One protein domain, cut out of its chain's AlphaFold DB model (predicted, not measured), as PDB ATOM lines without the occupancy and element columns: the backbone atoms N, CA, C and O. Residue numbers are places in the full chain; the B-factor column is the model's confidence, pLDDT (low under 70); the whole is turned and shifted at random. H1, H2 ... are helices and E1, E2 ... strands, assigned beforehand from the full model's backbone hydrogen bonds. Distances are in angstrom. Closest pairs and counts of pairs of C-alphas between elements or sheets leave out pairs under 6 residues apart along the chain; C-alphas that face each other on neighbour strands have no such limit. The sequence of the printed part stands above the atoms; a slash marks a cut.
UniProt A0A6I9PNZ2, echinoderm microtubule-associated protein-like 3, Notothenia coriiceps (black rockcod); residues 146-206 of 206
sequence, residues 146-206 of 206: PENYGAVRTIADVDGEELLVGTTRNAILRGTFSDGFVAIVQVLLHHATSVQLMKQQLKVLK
ATOM      1  N   PRO A 146     185.647 185.945 177.692       96.00
ATOM      2  CA  PRO A 146     185.415 186.208 176.277       96.00
ATOM      3  C   PRO A 146     184.739 185.042 175.543       96.00
ATOM      4  O   PRO A 146     185.086 183.870 175.713       96.00
ATOM      5  N   GLU A 147     183.789 185.379 174.669       96.06
ATOM      6  CA  GLU A 147     182.924 184.420 173.976       96.06
ATOM      7  C   GLU A 147     183.666 183.297 173.251       96.06
ATOM      8  O   GLU A 147     183.229 182.140 173.245       96.06
ATOM      9  N   ASN A 148     184.808 183.623 172.647       95.31
ATOM     10  CA  ASN A 148     185.617 182.685 171.883       95.31
ATOM     11  C   ASN A 148     186.120 181.507 172.733       95.31
ATOM     12  O   ASN A 148     186.362 180.439 172.163       95.31
ATOM     13  N   TYR A 149     186.191 181.650 174.062       95.31
ATOM     14  CA  TYR A 149     186.583 180.586 174.989       95.31
ATOM     15  C   TYR A 149     185.405 179.781 175.554       95.31
ATOM     16  O   TYR A 149     185.618 178.701 176.106       95.31
ATOM     17  N   GLY A 150     184.164 180.230 175.359       96.50
ATOM     18  CA  GLY A 150     182.967 179.537 175.831       96.50
ATOM     19  C   GLY A 150     182.728 179.674 177.336       96.50
ATOM     20  O   GLY A 150     183.094 180.662 177.959       96.50
ATOM     21  N   ALA A 151     182.053 178.681 177.911       97.31
ATOM     22  CA  ALA A 151     181.587 178.707 179.291       97.31
ATOM     23  C   ALA A 151     182.694 178.371 180.295       97.31
ATOM     24  O   ALA A 151     183.597 177.581 179.991       97.31
ATOM     25  N   VAL A 152     182.566 178.882 181.522       98.12
ATOM     26  CA  VAL A 152     183.432 178.495 182.640       98.12
ATOM     27  C   VAL A 152     183.099 177.063 183.056       98.12
ATOM     28  O   VAL A 152     181.939 176.729 183.295       98.12
ATOM     29  N   ARG A 153     184.111 176.191 183.138       96.75
ATOM     30  CA  ARG A 153     183.937 174.783 183.534       96.75
ATOM     31  C   ARG A 153     184.629 174.439 184.847       96.75
ATOM     32  O   ARG A 153     184.151 173.564 185.560       96.75
ATOM     33  N   THR A 154     185.745 175.090 185.143       96.19
ATOM     34  CA  THR A 154     186.515 174.897 186.374       96.19
ATOM     35  C   THR A 154     187.290 176.170 186.685       96.19
ATOM     36  O   THR A 154     187.716 176.864 185.762       96.19
ATOM     37  N   ILE A 155     187.461 176.474 187.967       97.00
ATOM     38  CA  ILE A 155     188.253 177.603 188.460       97.00
ATOM     39  C   ILE A 155     189.224 177.059 189.504       97.00
ATOM     40  O   ILE A 155     188.876 176.141 190.247       97.00
ATOM     41  N   ALA A 156     190.425 177.621 189.555       95.56
ATOM     42  CA  ALA A 156     191.335 177.422 190.665       95.56
ATOM     43  C   ALA A 156     191.924 178.760 191.095       95.56
ATOM     44  O   ALA A 156     192.379 179.533 190.252       95.56
ATOM     45  N   ASP A 157     191.893 178.991 192.402       94.44
ATOM     46  CA  ASP A 157     192.597 180.086 193.054       94.44
ATOM     47  C   ASP A 157     194.100 179.781 193.091       94.44
ATOM     48  O   ASP A 157     194.491 178.667 193.457       94.44
ATOM     49  N   VAL A 158     194.923 180.734 192.651       93.31
ATOM     50  CA  VAL A 158     196.388 180.599 192.652       93.31
ATOM     51  C   VAL A 158     196.962 181.225 193.919       93.31
ATOM     52  O   VAL A 158     197.713 180.567 194.635       93.31
ATOM     53  N   ASP A 159     196.590 182.475 194.203       92.00
ATOM     54  CA  ASP A 159     197.145 183.265 195.307       92.00
ATOM     55  C   ASP A 159     196.156 184.272 195.934       92.00
ATOM     56  O   ASP A 159     196.564 185.168 196.675       92.00
ATOM     57  N   GLY A 160     194.852 184.128 195.678       89.69
ATOM     58  CA  GLY A 160     193.797 184.991 196.215       89.69
ATOM     59  C   GLY A 160     193.395 186.157 195.308       89.69
ATOM     60  O   GLY A 160     192.288 186.685 195.477       89.69
ATOM     61  N   GLU A 161     194.237 186.524 194.336       91.62
ATOM     62  CA  GLU A 161     193.939 187.533 193.312       91.62
ATOM     63  C   GLU A 161     193.973 186.940 191.898       91.62
ATOM     64  O   GLU A 161     193.086 187.231 191.086       91.62
ATOM     65  N   GLU A 162     194.952 186.082 191.601       96.12
ATOM     66  CA  GLU A 162     195.060 185.414 190.312       96.12
ATOM     67  C   GLU A 162     194.310 184.080 190.274       96.12
ATOM     68  O   GLU A 162     194.401 183.248 191.180       96.12
ATOM     69  N   LEU A 163     193.602 183.846 189.167       97.06
ATOM     70  CA  LEU A 163     192.836 182.633 188.920       97.06
ATOM     71  C   LEU A 163     193.291 181.923 187.644       97.06
ATOM     72  O   LEU A 163     193.596 182.544 186.621       97.06
ATOM     73  N   LEU A 164     193.215 180.593 187.677       97.50
ATOM     74  CA  LEU A 164     193.187 179.755 186.484       97.50
ATOM     75  C   LEU A 164     191.745 179.367 186.162       97.50
ATOM     76  O   LEU A 164     190.974 179.001 187.050       97.50
ATOM     77  N   VAL A 165     191.384 179.385 184.880       97.62
ATOM     78  CA  VAL A 165     190.019 179.106 184.414       97.62
ATOM     79  C   VAL A 165     190.060 178.099 183.279       97.62
ATOM     80  O   VAL A 165     190.572 178.380 182.200       97.62
ATOM     81  N   GLY A 166     189.490 176.919 183.498       96.31
ATOM     82  CA  GLY A 166     189.268 175.943 182.436       96.31
ATOM     83  C   GLY A 166     187.907 176.166 181.789       96.31
ATOM     84  O   GLY A 166     186.890 176.237 182.485       96.31
ATOM     85  N   THR A 167     187.871 176.241 180.463       96.44
ATOM     86  CA  THR A 167     186.643 176.541 179.714       96.44
ATOM     87  C   THR A 167     186.126 175.346 178.915       96.44
ATOM     88  O   THR A 167     186.826 174.346 178.715       96.44
ATOM     89  N   THR A 168     184.882 175.439 178.431       94.12
ATOM     90  CA  THR A 168     184.257 174.396 177.596       94.12
ATOM     91  C   THR A 168     184.825 174.297 176.184       94.12
ATOM     92  O   THR A 168     184.569 173.300 175.512       94.12
ATOM     93  N   ARG A 169     185.617 175.277 175.733       93.50
ATOM     94  CA  ARG A 169     186.333 175.229 174.446       93.50
ATOM     95  C   ARG A 169     187.810 174.879 174.611       93.50
ATOM     96  O   ARG A 169     188.652 175.353 173.856       93.50
ATOM     97  N   ASN A 170     188.107 174.038 175.603       89.00
ATOM     98  CA  ASN A 170     189.432 173.468 175.855       89.00
ATOM     99  C   ASN A 170     190.553 174.514 176.016       89.00
ATOM    100  O   ASN A 170     191.705 174.248 175.664       89.00
ATOM    101  N   ALA A 171     190.224 175.689 176.560       91.69
ATOM    102  CA  ALA A 171     191.203 176.697 176.943       91.69
ATOM    103  C   ALA A 171     191.458 176.657 178.456       91.69
ATOM    104  O   ALA A 171     190.553 176.357 179.242       91.69
ATOM    105  N   ILE A 172     192.694 176.966 178.842       94.81
ATOM    106  CA  ILE A 172     193.064 177.375 180.194       94.81
ATOM    107  C   ILE A 172     193.427 178.850 180.109       94.81
ATOM    108  O   ILE A 172     194.348 179.229 179.380       94.81
ATOM    109  N   LEU A 173     192.684 179.664 180.844       96.25
ATOM    110  CA  LEU A 173     192.927 181.088 180.974       96.25
ATOM    111  C   LEU A 173     193.605 181.372 182.312       96.25
ATOM    112  O   LEU A 173     193.361 180.661 183.287       96.25
ATOM    113  N   ARG A 174     194.428 182.413 182.350       96.44
ATOM    114  CA  ARG A 174     195.043 182.974 183.556       96.44
ATOM    115  C   ARG A 174     194.703 184.457 183.612       96.44
ATOM    116  O   ARG A 174     194.667 185.104 182.562       96.44
ATOM    117  N   GLY A 175     194.416 184.977 184.796       96.94
ATOM    118  CA  GLY A 175     194.031 186.376 184.931       96.94
ATOM    119  C   GLY A 175     193.493 186.751 186.301       96.94
ATOM    120  O   GLY A 175     193.467 185.932 187.217       96.94
ATOM    121  N   THR A 176     193.037 187.995 186.406       97.50
ATOM    122  CA  THR A 176     192.452 188.590 187.615       97.50
ATOM    123  C   THR A 176     191.088 189.199 187.279       97.50
ATOM    124  O   THR A 176     190.724 189.354 186.113       97.50
ATOM    125  N   PHE A 177     190.314 189.589 188.294       96.81
ATOM    126  CA  PHE A 177     189.067 190.333 188.063       96.81
ATOM    127  C   PHE A 177     189.298 191.724 187.453       96.81
ATOM    128  O   PHE A 177     188.414 192.222 186.761       96.81
ATOM    129  N   SER A 178     190.451 192.345 187.720       95.56
ATOM    130  CA  SER A 178     190.761 193.705 187.262       95.56
ATOM    131  C   SER A 178     191.311 193.727 185.838       95.56
ATOM    132  O   SER A 178     190.919 194.581 185.049       95.56
ATOM    133  N   ASP A 179     192.179 192.771 185.499       95.62
ATOM    134  CA  ASP A 179     192.885 192.747 184.210       95.62
ATOM    135  C   ASP A 179     192.201 191.840 183.176       95.62
ATOM    136  O   ASP A 179     192.555 191.838 181.995       95.62
ATOM    137  N   GLY A 180     191.208 191.060 183.609       95.88
ATOM    138  CA  GLY A 180     190.557 190.050 182.788       95.88
ATOM    139  C   GLY A 180     191.431 188.812 182.580       95.88
ATOM    140  O   GLY A 180     192.406 188.575 183.292       95.88
ATOM    141  N   PHE A 181     191.044 187.986 181.606       96.44
ATOM    142  CA  PHE A 181     191.590 186.642 181.415       96.44
ATOM    143  C   PHE A 181     192.181 186.440 180.023       96.44
ATOM    144  O   PHE A 181     191.526 186.694 179.009       96.44
ATOM    145  N   VAL A 182     193.392 185.885 179.980       94.50
ATOM    146  CA  VAL A 182     194.108 185.549 178.743       94.50
ATOM    147  C   VAL A 182     194.410 184.058 178.679       94.50
ATOM    148  O   VAL A 182     194.676 183.421 179.698       94.50
ATOM    149  N   ALA A 183     194.360 183.474 177.483       93.62
ATOM    150  CA  ALA A 183     194.674 182.063 177.304       93.62
ATOM    151  C   ALA A 183     196.174 181.810 177.486       93.62
ATOM    152  O   ALA A 183     196.997 182.425 176.815       93.62
ATOM    153  N   ILE A 184     196.512 180.859 178.356       92.44
ATOM    154  CA  ILE A 184     197.877 180.328 178.494       92.44
ATOM    155  C   ILE A 184     198.029 178.974 177.796       92.44
ATOM    156  O   ILE A 184     199.127 178.589 177.408       92.44
ATOM    157  N   VAL A 185     196.919 178.254 177.604       84.12
ATOM    158  CA  VAL A 185     196.851 177.013 176.825       84.12
ATOM    159  C   VAL A 185     195.520 176.981 176.080       84.12
ATOM    160  O   VAL A 185     194.473 177.213 176.680       84.12
ATOM    161  N   GLN A 186     195.532 176.630 174.796       74.00
ATOM    162  CA  GLN A 186     194.320 176.319 174.038       74.00
ATOM    163  C   GLN A 186     194.585 175.115 173.136       74.00
ATOM    164  O   GLN A 186     195.388 175.185 172.209       74.00
ATOM    165  N   VAL A 187     193.932 173.986 173.424       66.31
ATOM    166  CA  VAL A 187     194.125 172.748 172.656       66.31
ATOM    167  C   VAL A 187     193.004 172.617 171.630       66.31
ATOM    168  O   VAL A 187     191.840 172.443 171.984       66.31
ATOM    169  N   LEU A 188     193.361 172.677 170.346       61.16
ATOM    170  CA  LEU A 188     192.426 172.556 169.219       61.16
ATOM    171  C   LEU A 188     192.054 171.097 168.869       61.16
ATOM    172  O   LEU A 188     191.280 170.880 167.944       61.16
ATOM    173  N   LEU A 189     192.581 170.089 169.581       45.66
ATOM    174  CA  LEU A 189     192.431 168.668 169.231       45.66
ATOM    175  C   LEU A 189     191.669 167.829 170.274       45.66
ATOM    176  O   LEU A 189     191.800 168.000 171.484       45.66
ATOM    177  N   HIS A 190     190.899 166.871 169.751       52.03
ATOM    178  CA  HIS A 190     189.780 166.134 170.358       52.03
ATOM    179  C   HIS A 190     190.064 165.188 171.547       52.03
ATOM    180  O   HIS A 190     189.139 164.499 171.975       52.03
ATOM    181  N   HIS A 191     191.277 165.120 172.108       49.44
ATOM    182  CA  HIS A 191     191.638 163.999 172.999       49.44
ATOM    183  C   HIS A 191     191.957 164.336 174.463       49.44
ATOM    184  O   HIS A 191     191.918 163.429 175.291       49.44
ATOM    185  N   ALA A 192     192.187 165.601 174.833       47.59
ATOM    186  CA  ALA A 192     192.387 165.985 176.235       47.59
ATOM    187  C   ALA A 192     191.387 167.072 176.647       47.59
ATOM    188  O   ALA A 192     191.377 168.163 176.081       47.59
ATOM    189  N   THR A 193     190.536 166.785 177.637       54.47
ATOM    190  CA  THR A 193     189.654 167.813 178.208       54.47
ATOM    191  C   THR A 193     190.474 168.756 179.093       54.47
ATOM    192  O   THR A 193     191.297 168.310 179.895       54.47
ATOM    193  N   SER A 194     190.233 170.064 178.974       55.66
ATOM    194  CA  SER A 194     190.896 171.126 179.760       55.66
ATOM    195  C   SER A 194     190.896 170.862 181.274       55.66
ATOM    196  O   SER A 194     191.854 171.198 181.967       55.66
ATOM    197  N   VAL A 195     189.862 170.187 181.786       58.22
ATOM    198  CA  VAL A 195     189.713 169.812 183.203       58.22
ATOM    199  C   VAL A 195     190.829 168.878 183.685       58.22
ATOM    200  O   VAL A 195     191.333 169.038 184.797       58.22
ATOM    201  N   GLN A 196     191.232 167.898 182.872       57.69
ATOM    202  CA  GLN A 196     192.266 166.935 183.261       57.69
ATOM    203  C   GLN A 196     193.657 167.578 183.262       57.69
ATOM    204  O   GLN A 196     194.453 167.315 184.162       57.69
ATOM    205  N   LEU A 197     193.899 168.489 182.316       54.94
ATOM    206  CA  LEU A 197     195.136 169.261 182.235       54.94
ATOM    207  C   LEU A 197     195.271 170.246 183.407       54.94
ATOM    208  O   LEU A 197     196.339 170.348 184.005       54.94
ATOM    209  N   MET A 198     194.178 170.899 183.815       60.91
ATOM    210  CA  MET A 198     194.185 171.804 184.969       60.91
ATOM    211  C   MET A 198     194.479 171.069 186.286       60.91
ATOM    212  O   MET A 198     195.306 171.524 187.072       60.91
ATOM    213  N   LYS A 199     193.882 169.886 186.509       60.31
ATOM    214  CA  LYS A 199     194.215 169.036 187.672       60.31
ATOM    215  C   LYS A 199     195.687 168.622 187.689       60.31
ATOM    216  O   LYS A 199     196.251 168.444 188.765       60.31
ATOM    217  N   GLN A 200     196.300 168.440 186.521       54.25
ATOM    218  CA  GLN A 200     197.719 168.118 186.412       54.25
ATOM    219  C   GLN A 200     198.600 169.333 186.723       54.25
ATOM    220  O   GLN A 200     199.573 169.178 187.451       54.25
ATOM    221  N   GLN A 201     198.237 170.534 186.264       52.22
ATOM    222  CA  GLN A 201     198.989 171.754 186.583       52.22
ATOM    223  C   GLN A 201     198.884 172.155 188.062       52.22
ATOM    224  O   GLN A 201     199.891 172.508 188.665       52.22
ATOM    225  N   LEU A 202     197.717 171.991 188.693       54.34
ATOM    226  CA  LEU A 202     197.546 172.250 190.131       54.34
ATOM    227  C   LEU A 202     198.350 171.295 191.028       54.34
ATOM    228  O   LEU A 202     198.655 171.648 192.162       54.34
ATOM    229  N   LYS A 203     198.715 170.099 190.541       50.75
ATOM    230  CA  LYS A 203     199.628 169.185 191.253       50.75
ATOM    231  C   LYS A 203     201.093 169.627 191.206       50.75
ATOM    232  O   LYS A 203     201.872 169.105 191.985       50.75
ATOM    233  N   VAL A 204     201.464 170.516 190.283       38.34
ATOM    234  CA  VAL A 204     202.833 171.050 190.154       38.34
ATOM    235  C   VAL A 204     203.004 172.337 190.974       38.34
ATOM    236  O   VAL A 204     204.124 172.727 191.277       38.34
ATOM    237  N   LEU A 205     201.896 172.983 191.350       37.19
ATOM    238  CA  LEU A 205     201.866 174.209 192.158       37.19
ATOM    239  C   LEU A 205     201.745 173.945 193.677       37.19
ATOM    240  O   LEU A 205     201.660 174.897 194.447       37.19
ATOM    241  N   LYS A 206     201.728 172.677 194.106       35.94
ATOM    242  CA  LYS A 206     201.798 172.240 195.510       35.94
ATOM    243  C   LYS A 206     203.055 171.411 195.721       35.94
ATOM    244  O   LYS A 206     203.608 171.490 196.837       35.94
TER     245      LYS A 206
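This is residues 146 to 206 of the 206 residues of the protein "echinoderm microtubule-associated protein-like 3" of Notothenia coriiceps (black rockcod) (UniProt A0A6I9PNZ2). Four antiparallel strands make one strongly twisted sheet, and one short helix, H1, packs over one face of it along E2. The printed part has 61 residues with named strands E1, E2, E3, E4, then H1; the sheet keeps that order, a meander, each strand the antiparallel neighbour of the one before. The class is mixed, and the whole is compact, with radius of gyration of the C-alphas 11.1 A and spans of 32 by 28 by 16 A.

E1, residues 152 to 157, 14.0 A, begins at C-alpha (183.432, 178.495, 182.640). E2 is residues 163 to 167, 12.7 A; E3, 171 to 176, 16.0 A; E4, 180 to 186, 16.7 A. H1, residues 194 to 202, 12.4 A, ends at C-alpha (197.546, 172.250, 190.131).

Within hydrogen-bond range are N 156 and O 164 in hairpin E1-E2, 2.9 A, N 165 and O 173 in E2-E3, 2.8 A, and N 174 and O 182 in E3-E4, 2.8 A. Edge strands E1 and E4 are apart. H1 is on the sheet, height 8.2 A, over E2; the closest C-alphas are Gly 166 and Ser 194, 5.7 A. In H1 every O i to N i+4 pair is within range.

The farthest C-alphas, Ser 178 and His 191, are 33.0 A apart. The printed part has no cut and no long link. Residues 187 to 206 have pLDDT under 70.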